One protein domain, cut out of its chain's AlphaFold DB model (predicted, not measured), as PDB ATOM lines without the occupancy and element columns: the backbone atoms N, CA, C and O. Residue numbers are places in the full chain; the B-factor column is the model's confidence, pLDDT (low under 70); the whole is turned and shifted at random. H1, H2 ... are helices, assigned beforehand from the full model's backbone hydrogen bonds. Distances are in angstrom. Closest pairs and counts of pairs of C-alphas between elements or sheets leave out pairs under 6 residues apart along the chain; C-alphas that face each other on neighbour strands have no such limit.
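AT A GLANCE: This is residues 27 to 86 of the 90 residues of the protein "DDE_3 domain-containing protein" of Rhodocytophaga rosea (UniProt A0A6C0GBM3). Two helices, H1 and H3, make an open corner: the end of H1 comes near H3 at a steep angle, and the short helix H2 sits at the turn between them. From the end of H3 a long link, residues 67 to 82, folds back past H1 to the small helix H4, near where the printed part begins. The 60 printed residues hold four named helices, in the order H1, H2, H3, H4, and no named strand; the class is all helix. The whole is loose, with a radius of gyration of the C-alphas of 13.0 A and spans of 34 by 24 by 16 A.

HOW THE PARTS SIT: Start with the two longest helices, H1, residues 33 to 45, and H3, residues 54 to 66. They are close but not clearly touching, and their closest C-alphas, those of Trp 45 and Ile 64, are 7.5 A apart. Their lines stand at a steep tilt of 60 degrees, and they run opposite ways. Between them look for H2, residues 48 to 52, which touches H3 only at the corner by their link, with residues 56 to 60 of H3 alone; the closest C-alphas are those of Asp 50 and Leu 57, at 4.8 A. H4, residues 83 to 86, is apart from H1, H2 and H3. In H1 and H3 every O i to N i+4 pair is within hydrogen-bond range; in H2 it is 0 of 1, beside 2 of 2 O i to N i+3 pairs, and H4 is too short for an O i to N i+4 pair.

IN THESE COORDINATES: Find C-alpha 33 at (116.378, 171.215, 133.698); from there H1 runs 16.9 A to C-alpha 45. H2 covers 7.4 A. H3 begins at C-alpha 54, at (132.962, 153.984, 142.757), and runs 18.0 A. H4 covers 5.4 A and ends at C-alpha 86, at (110.642, 176.348, 147.937).

THE WHOLE: The C-alphas farthest apart, those of Asp 55 and Glu 83, are 34.7 A apart. The printed part has no cut. The link from H3 to H4 is long, and the other two are tight. Residues 78 to 86 have pLDDT under 70.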
ATOM      1  N   TYR A  27     119.379 181.137 143.170       83.06
ATOM      2  CA  TYR A  27     118.410 180.322 143.920       83.06
ATOM      3  C   TYR A  27     117.243 179.789 143.071       83.06
ATOM      4  O   TYR A  27     116.153 179.554 143.575       83.06
ATOM      5  N   SER A  28     117.467 179.596 141.766       85.94
ATOM      6  CA  SER A  28     116.440 179.132 140.827       85.94
ATOM      7  C   SER A  28     116.759 177.753 140.230       85.94
ATOM      8  O   SER A  28     116.759 177.603 139.008       85.94
ATOM      9  N   PRO A  29     117.043 176.716 141.049       84.12
ATOM     10  CA  PRO A  29     117.333 175.373 140.533       84.12
ATOM     11  C   PRO A  29     116.140 174.769 139.779       84.12
ATOM     12  O   PRO A  29     116.329 174.007 138.842       84.12
ATOM     13  N   HIS A  30     114.911 175.166 140.121       81.69
ATOM     14  CA  HIS A  30     113.686 174.733 139.445       81.69
ATOM     15  C   HIS A  30     113.642 175.146 137.963       81.69
ATOM     16  O   HIS A  30     112.975 174.495 137.163       81.69
ATOM     17  N   LEU A  31     114.378 176.196 137.578       85.25
ATOM     18  CA  LEU A  31     114.536 176.610 136.181       85.25
ATOM     19  C   LEU A  31     115.631 175.812 135.452       85.25
ATOM     20  O   LEU A  31     115.695 175.823 134.222       85.25
ATOM     21  N   ASN A  32     116.499 175.112 136.186       88.81
ATOM     22  CA  ASN A  32     117.586 174.331 135.620       88.81
ATOM     23  C   ASN A  32     117.150 172.881 135.371       88.81
ATOM     24  O   ASN A  32     117.114 172.049 136.274       88.81
ATOM     25  N   ARG A  33     116.860 172.549 134.108       88.81
ATOM     26  CA  ARG A  33     116.378 171.215 133.698       88.81
ATOM     27  C   ARG A  33     117.285 170.058 134.134       88.81
ATOM     28  O   ARG A  33     116.775 168.967 134.384       88.81
ATOM     29  N   ILE A  34     118.596 170.283 134.263       91.38
ATOM     30  CA  ILE A  34     119.528 169.233 134.700       91.38
ATOM     31  C   ILE A  34     119.257 168.769 136.140       91.38
ATOM     32  O   ILE A  34     119.531 167.619 136.462       91.38
ATOM     33  N   GLU A  35     118.664 169.611 136.992       91.00
ATOM     34  CA  GLU A  35     118.311 169.242 138.371       91.00
ATOM     35  C   GLU A  35     117.260 168.129 138.384       91.00
ATOM     36  O   GLU A  35     117.380 167.153 139.123       91.00
ATOM     37  N   ARG A  36     116.257 168.216 137.495       89.12
ATOM     38  CA  ARG A  36     115.257 167.150 137.340       89.12
ATOM     39  C   ARG A  36     115.892 165.868 136.828       89.12
ATOM     40  O   ARG A  36     115.581 164.792 137.329       89.12
ATOM     41  N   PHE A  37     116.785 165.990 135.851       93.50
ATOM     42  CA  PHE A  37     117.515 164.842 135.335       93.50
ATOM     43  C   PHE A  37     118.289 164.135 136.450       93.50
ATOM     44  O   PHE A  37     118.120 162.935 136.639       93.50
ATOM     45  N   TRP A  38     119.043 164.870 137.268       94.50
ATOM     46  CA  TRP A  38     119.772 164.281 138.390       94.50
ATOM     47  C   TRP A  38     118.867 163.704 139.480       94.50
ATOM     48  O   TRP A  38     119.203 162.656 140.035       94.50
ATOM     49  N   LYS A  39     117.707 164.318 139.757       91.94
ATOM     50  CA  LYS A  39     116.685 163.726 140.637       91.94
ATOM     51  C   LYS A  39     116.247 162.366 140.084       91.94
ATOM     52  O   LYS A  39     116.252 161.380 140.814       91.94
ATOM     53  N   GLN A  40     115.967 162.280 138.786       94.12
ATOM     54  CA  GLN A  40     115.579 161.026 138.148       94.12
ATOM     55  C   GLN A  40     116.688 159.967 138.214       94.12
ATOM     56  O   GLN A  40     116.435 158.840 138.638       94.12
ATOM     57  N   VAL A  41     117.925 160.344 137.874       95.94
ATOM     58  CA  VAL A  41     119.098 159.459 137.948       95.94
ATOM     59  C   VAL A  41     119.245 158.887 139.354       95.94
ATOM     60  O   VAL A  41     119.348 157.676 139.518       95.94
ATOM     61  N   LYS A  42     119.225 159.746 140.375       92.69
ATOM     62  CA  LYS A  42     119.520 159.358 141.755       92.69
ATOM     63  C   LYS A  42     118.407 158.545 142.412       92.69
ATOM     64  O   LYS A  42     118.709 157.622 143.156       92.69
ATOM     65  N   TYR A  43     117.148 158.922 142.199       92.88
ATOM     66  CA  TYR A  43     116.029 158.341 142.946       92.88
ATOM     67  C   TYR A  43     115.320 157.205 142.213       92.88
ATOM     68  O   TYR A  43     114.641 156.416 142.865       92.88
ATOM     69  N   HIS A  44     115.463 157.110 140.890       93.75
ATOM     70  CA  HIS A  44     114.689 156.157 140.094       93.75
ATOM     71  C   HIS A  44     115.543 155.221 139.241       93.75
ATOM     72  O   HIS A  44     115.147 154.075 139.042       93.75
ATOM     73  N   TRP A  45     116.679 155.680 138.708       96.94
ATOM     74  CA  TRP A  45     117.480 154.861 137.788       96.94
ATOM     75  C   TRP A  45     118.652 154.153 138.456       96.94
ATOM     76  O   TRP A  45     118.909 152.995 138.137       96.94
ATOM     77  N   LEU A  46     119.336 154.819 139.386       97.38
ATOM     78  CA  LEU A  46     120.355 154.181 140.207       97.38
ATOM     79  C   LEU A  46     119.705 153.281 141.252       97.38
ATOM     80  O   LEU A  46     118.730 153.644 141.913       97.38
ATOM     81  N   LYS A  47     120.292 152.105 141.428       96.44
ATOM     82  CA  LYS A  47     119.905 151.129 142.437       96.44
ATOM     83  C   LYS A  47     120.859 151.194 143.621       96.44
ATOM     84  O   LYS A  47     121.984 151.674 143.520       96.44
ATOM     85  N   ALA A  48     120.435 150.636 144.753       96.31
ATOM     86  CA  ALA A  48     121.272 150.548 145.950       96.31
ATOM     87  C   ALA A  48     122.620 149.839 145.690       96.31
ATOM     88  O   ALA A  48     123.637 150.239 146.249       96.31
ATOM     89  N   GLU A  49     122.633 148.827 144.815       96.88
ATOM     90  CA  GLU A  49     123.838 148.078 144.435       96.88
ATOM     91  C   GLU A  49     124.878 148.935 143.700       96.88
ATOM     92  O   GLU A  49     126.077 148.758 143.913       96.88
ATOM     93  N   ASP A  50     124.442 149.925 142.919       97.50
ATOM     94  CA  ASP A  50     125.343 150.801 142.163       97.50
ATOM     95  C   ASP A  50     126.208 151.669 143.088       97.50
ATOM     96  O   ASP A  50     127.297 152.098 142.713       97.50
ATOM     97  N   TYR A  51     125.762 151.896 144.327       96.75
ATOM     98  CA  TYR A  51     126.490 152.680 145.326       96.75
ATOM     99  C   TYR A  51     127.547 151.881 146.103       96.75
ATOM    100  O   TYR A  51     128.262 152.467 146.917       96.75
ATOM    101  N   LEU A  52     127.674 150.569 145.879       97.50
ATOM    102  CA  LEU A  52     128.600 149.720 146.641       97.50
ATOM    103  C   LEU A  52     130.079 150.014 146.350       97.50
ATOM    104  O   LEU A  52     130.935 149.751 147.193       97.50
ATOM    105  N   SER A  53     130.399 150.568 145.177       98.12
ATOM    106  CA  SER A  53     131.748 151.033 144.849       98.12
ATOM    107  C   SER A  53     131.724 152.160 143.821       98.12
ATOM    108  O   SER A  53     130.766 152.325 143.067       98.12
ATOM    109  N   LEU A  54     132.817 152.924 143.753       98.12
ATOM    110  CA  LEU A  54     132.962 153.984 142.757       98.12
ATOM    111  C   LEU A  54     132.921 153.440 141.323       98.12
ATOM    112  O   LEU A  54     132.383 154.102 140.438       98.12
ATOM    113  N   ASP A  55     133.478 152.252 141.087       98.38
ATOM    114  CA  ASP A  55     133.512 151.654 139.752       98.38
ATOM    115  C   ASP A  55     132.127 151.175 139.314       98.38
ATOM    116  O   ASP A  55     131.738 151.429 138.174       98.38
ATOM    117  N   MET A  56     131.343 150.589 140.225       98.25
ATOM    118  CA  MET A  56     129.942 150.244 139.959       98.25
ATOM    119  C   MET A  56     129.111 151.492 139.664       98.25
ATOM    120  O   MET A  56     128.428 151.544 138.644       98.25
ATOM    121  N   LEU A  57     129.253 152.539 140.481       98.31
ATOM    122  CA  LEU A  57     128.550 153.801 140.260       98.31
ATOM    123  C   LEU A  57     128.908 154.407 138.899       98.31
ATOM    124  O   LEU A  57     128.033 154.864 138.168       98.31
ATOM    125  N   ARG A  58     130.194 154.397 138.529       98.31
ATOM    126  CA  ARG A  58     130.659 154.883 137.220       98.31
ATOM    127  C   ARG A  58     130.064 154.083 136.068       98.31
ATOM    128  O   ARG A  58     129.635 154.691 135.091       98.31
ATOM    129  N   GLN A  59     130.029 152.756 136.170       98.38
ATOM    130  CA  GLN A  59     129.451 151.890 135.138       98.38
ATOM    131  C   GLN A  59     127.940 152.111 134.994       98.38
ATOM    132  O   GLN A  59     127.444 152.244 133.872       98.38
ATOM    133  N   ALA A  60     127.221 152.226 136.111       98.12
ATOM    134  CA  ALA A  60     125.791 152.514 136.117       98.12
ATOM    135  C   ALA A  60     125.494 153.883 135.485       98.12
ATOM    136  O   ALA A  60     124.681 153.979 134.570       98.12
ATOM    137  N   LEU A  61     126.220 154.933 135.889       98.06
ATOM    138  CA  LEU A  61     126.091 156.269 135.298       98.06
ATOM    139  C   LEU A  61     126.419 156.276 133.801       98.06
ATOM    140  O   LEU A  61     125.693 156.885 133.021       98.06
ATOM    141  N   HIS A  62     127.482 155.583 133.384       98.25
ATOM    142  CA  HIS A  62     127.842 155.474 131.972       98.25
ATOM    143  C   HIS A  62     126.724 154.821 131.154       98.25
ATOM    144  O   HIS A  62     126.401 155.303 130.070       98.25
ATOM    145  N   THR A  63     126.114 153.759 131.683       98.00
ATOM    146  CA  THR A  63     124.976 153.078 131.049       98.00
ATOM    147  C   THR A  63     123.785 154.027 130.924       98.00
ATOM    148  O   THR A  63     123.296 154.254 129.822       98.00
ATOM    149  N   ILE A  64     123.394 154.676 132.027       97.62
ATOM    150  CA  ILE A  64     122.283 155.635 132.050       97.62
ATOM    151  C   ILE A  64     122.480 156.749 131.017       97.62
ATOM    152  O   ILE A  64     121.544 157.096 130.304       97.62
ATOM    153  N   PHE A  65     123.684 157.318 130.923       96.75
ATOM    154  CA  PHE A  65     123.955 158.438 130.018       96.75
ATOM    155  C   PHE A  65     124.104 158.015 128.559       96.75
ATOM    156  O   PHE A  65     123.719 158.780 127.679       96.75
ATOM    157  N   SER A  66     124.628 156.816 128.300       97.50
ATOM    158  CA  SER A  66     124.756 156.283 126.936       97.50
ATOM    159  C   SER A  66     123.398 155.910 126.342       97.50
ATOM    160  O   SER A  66     123.168 156.123 125.157       97.50
ATOM    161  N   ASP A  67     122.489 155.415 127.184       97.00
ATOM    162  CA  ASP A  67     121.152 154.961 126.796       97.00
ATOM    163  C   ASP A  67     120.050 156.003 127.093       97.00
ATOM    164  O   ASP A  67     118.846 155.707 127.067       97.00
ATOM    165  N   PHE A  68     120.440 157.244 127.397       95.81
ATOM    166  CA  PHE A  68     119.495 158.333 127.601       95.81
ATOM    167  C   PHE A  68     118.821 158.727 126.283       95.81
ATOM    168  O   PHE A  68     119.474 158.975 125.273       95.81
ATOM    169  N   GLY A  69     117.489 158.801 126.298       92.12
ATOM    170  CA  GLY A  69     116.662 159.024 125.109       92.12
ATOM    171  C   GLY A  69     116.220 157.742 124.397       92.12
ATOM    172  O   GLY A  69     115.379 157.824 123.503       92.12
ATOM    173  N   THR A  70     116.717 156.570 124.808       94.38
ATOM    174  CA  THR A  70     116.243 155.263 124.321       94.38
ATOM    175  C   THR A  70     115.598 154.456 125.445       94.38
ATOM    176  O   THR A  70     114.378 154.318 125.465       94.38
ATOM    177  N   TYR A  71     116.383 153.968 126.406       93.75
ATOM    178  CA  TYR A  71     115.892 153.191 127.548       93.75
ATOM    179  C   TYR A  71     115.607 154.071 128.763       93.75
ATOM    180  O   TYR A  71     114.655 153.824 129.503       93.75
ATOM    181  N   PHE A  72     116.392 155.134 128.944       94.75
ATOM    182  CA  PHE A  72     116.172 156.120 129.996       94.75
ATOM    183  C   PHE A  72     115.485 157.341 129.390       94.75
ATOM    184  O   PHE A  72     116.117 158.166 128.733       94.75
ATOM    185  N   MET A  73     114.170 157.450 129.584       93.50
ATOM    186  CA  MET A  73     113.378 158.587 129.111       93.50
ATOM    187  C   MET A  73     112.962 159.485 130.271       93.50
ATOM    188  O   MET A  73     112.563 159.010 131.334       93.50
ATOM    189  N   LEU A  74     113.033 160.795 130.046       91.25
ATOM    190  CA  LEU A  74     112.547 161.813 130.969       91.25
ATOM    191  C   LEU A  74     111.834 162.902 130.171       91.25
ATOM    192  O   LEU A  74     112.439 163.510 129.285       91.25
ATOM    193  N   ASP A  75     110.569 163.163 130.497       87.88
ATOM    194  CA  ASP A  75     109.851 164.305 129.935       87.88
ATOM    195  C   ASP A  75     110.173 165.579 130.732       87.88
ATOM    196  O   ASP A  75     110.056 165.652 131.958       87.88
ATOM    197  N   PHE A  76     110.596 166.616 130.014       82.38
ATOM    198  CA  PHE A  76     110.903 167.920 130.592       82.38
ATOM    199  C   PHE A  76     109.702 168.877 130.610       82.38
ATOM    200  O   PHE A  76     109.818 169.954 131.199       82.38
ATOM    201  N   LYS A  77     108.565 168.521 129.996       75.75
ATOM    202  CA  LYS A  77     107.397 169.405 129.837       75.75
ATOM    203  C   LYS A  77     106.697 169.749 131.150       75.75
ATOM    204  O   LYS A  77     106.277 170.891 131.312       75.75
ATOM    205  N   GLU A  78     106.612 168.824 132.100       62.00
ATOM    206  CA  GLU A  78     105.960 169.084 133.388       62.00
ATOM    207  C   GLU A  78     106.955 169.637 134.402       62.00
ATOM    208  O   GLU A  78     107.774 168.919 134.968       62.00
ATOM    209  N   LEU A  79     106.912 170.948 134.635       58.28
ATOM    210  CA  LEU A  79     107.497 171.548 135.830       58.28
ATOM    211  C   LEU A  79     106.655 171.156 137.040       58.28
ATOM    212  O   LEU A  79     105.807 171.924 137.479       58.28
ATOM    213  N   GLU A  80     106.906 169.965 137.585       55.44
ATOM    214  CA  GLU A  80     106.513 169.673 138.959       55.44
ATOM    215  C   GLU A  80     107.241 170.668 139.868       55.44
ATOM    216  O   GLU A  80     108.453 170.583 140.096       55.44
ATOM    217  N   LEU A  81     106.501 171.678 140.319       52.91
ATOM    218  CA  LEU A  81     106.921 172.573 141.383       52.91
ATOM    219  C   LEU A  81     106.868 171.761 142.675       52.91
ATOM    220  O   LEU A  81     105.847 171.711 143.350       52.91
ATOM    221  N   ASP A  82     107.957 171.064 142.980       52.16
ATOM    222  CA  ASP A  82     108.118 170.406 144.271       52.16
ATOM    223  C   ASP A  82     108.110 171.491 145.358       52.16
ATOM    224  O   ASP A  82     109.061 172.269 145.482       52.16
ATOM    225  N   GLU A  83     107.018 171.578 146.122       51.34
ATOM    226  CA  GLU A  83     106.837 172.561 147.200       51.34
ATOM    227  C   GLU A  83     107.964 172.469 148.247       51.34
ATOM    228  O   GLU A  83     108.337 173.474 148.855       51.34
ATOM    229  N   ASN A  84     108.613 171.303 148.382       52.16
ATOM    230  CA  ASN A  84     109.753 171.109 149.282       52.16
ATOM    231  C   ASN A  84     111.045 171.786 148.796       52.16
ATOM    232  O   ASN A  84     111.978 171.973 149.580       52.16
ATOM    233  N   LEU A  85     111.131 172.173 147.519       51.16
ATOM    234  CA  LEU A  85     112.259 172.954 147.008       51.16
ATOM    235  C   LEU A  85     112.139 174.434 147.399       51.16
ATOM    236  O   LEU A  85     113.158 175.100 147.544       51.16
ATOM    237  N   ILE A  86     110.915 174.940 147.602       47.25
ATOM    238  CA  ILE A  86     110.642 176.348 147.937       47.25
ATOM    239  C   ILE A  86     111.072 176.665 149.379       47.25
ATOM    240  O   ILE A  86     111.563 177.757 149.653       47.25
TER     241      ILE A  86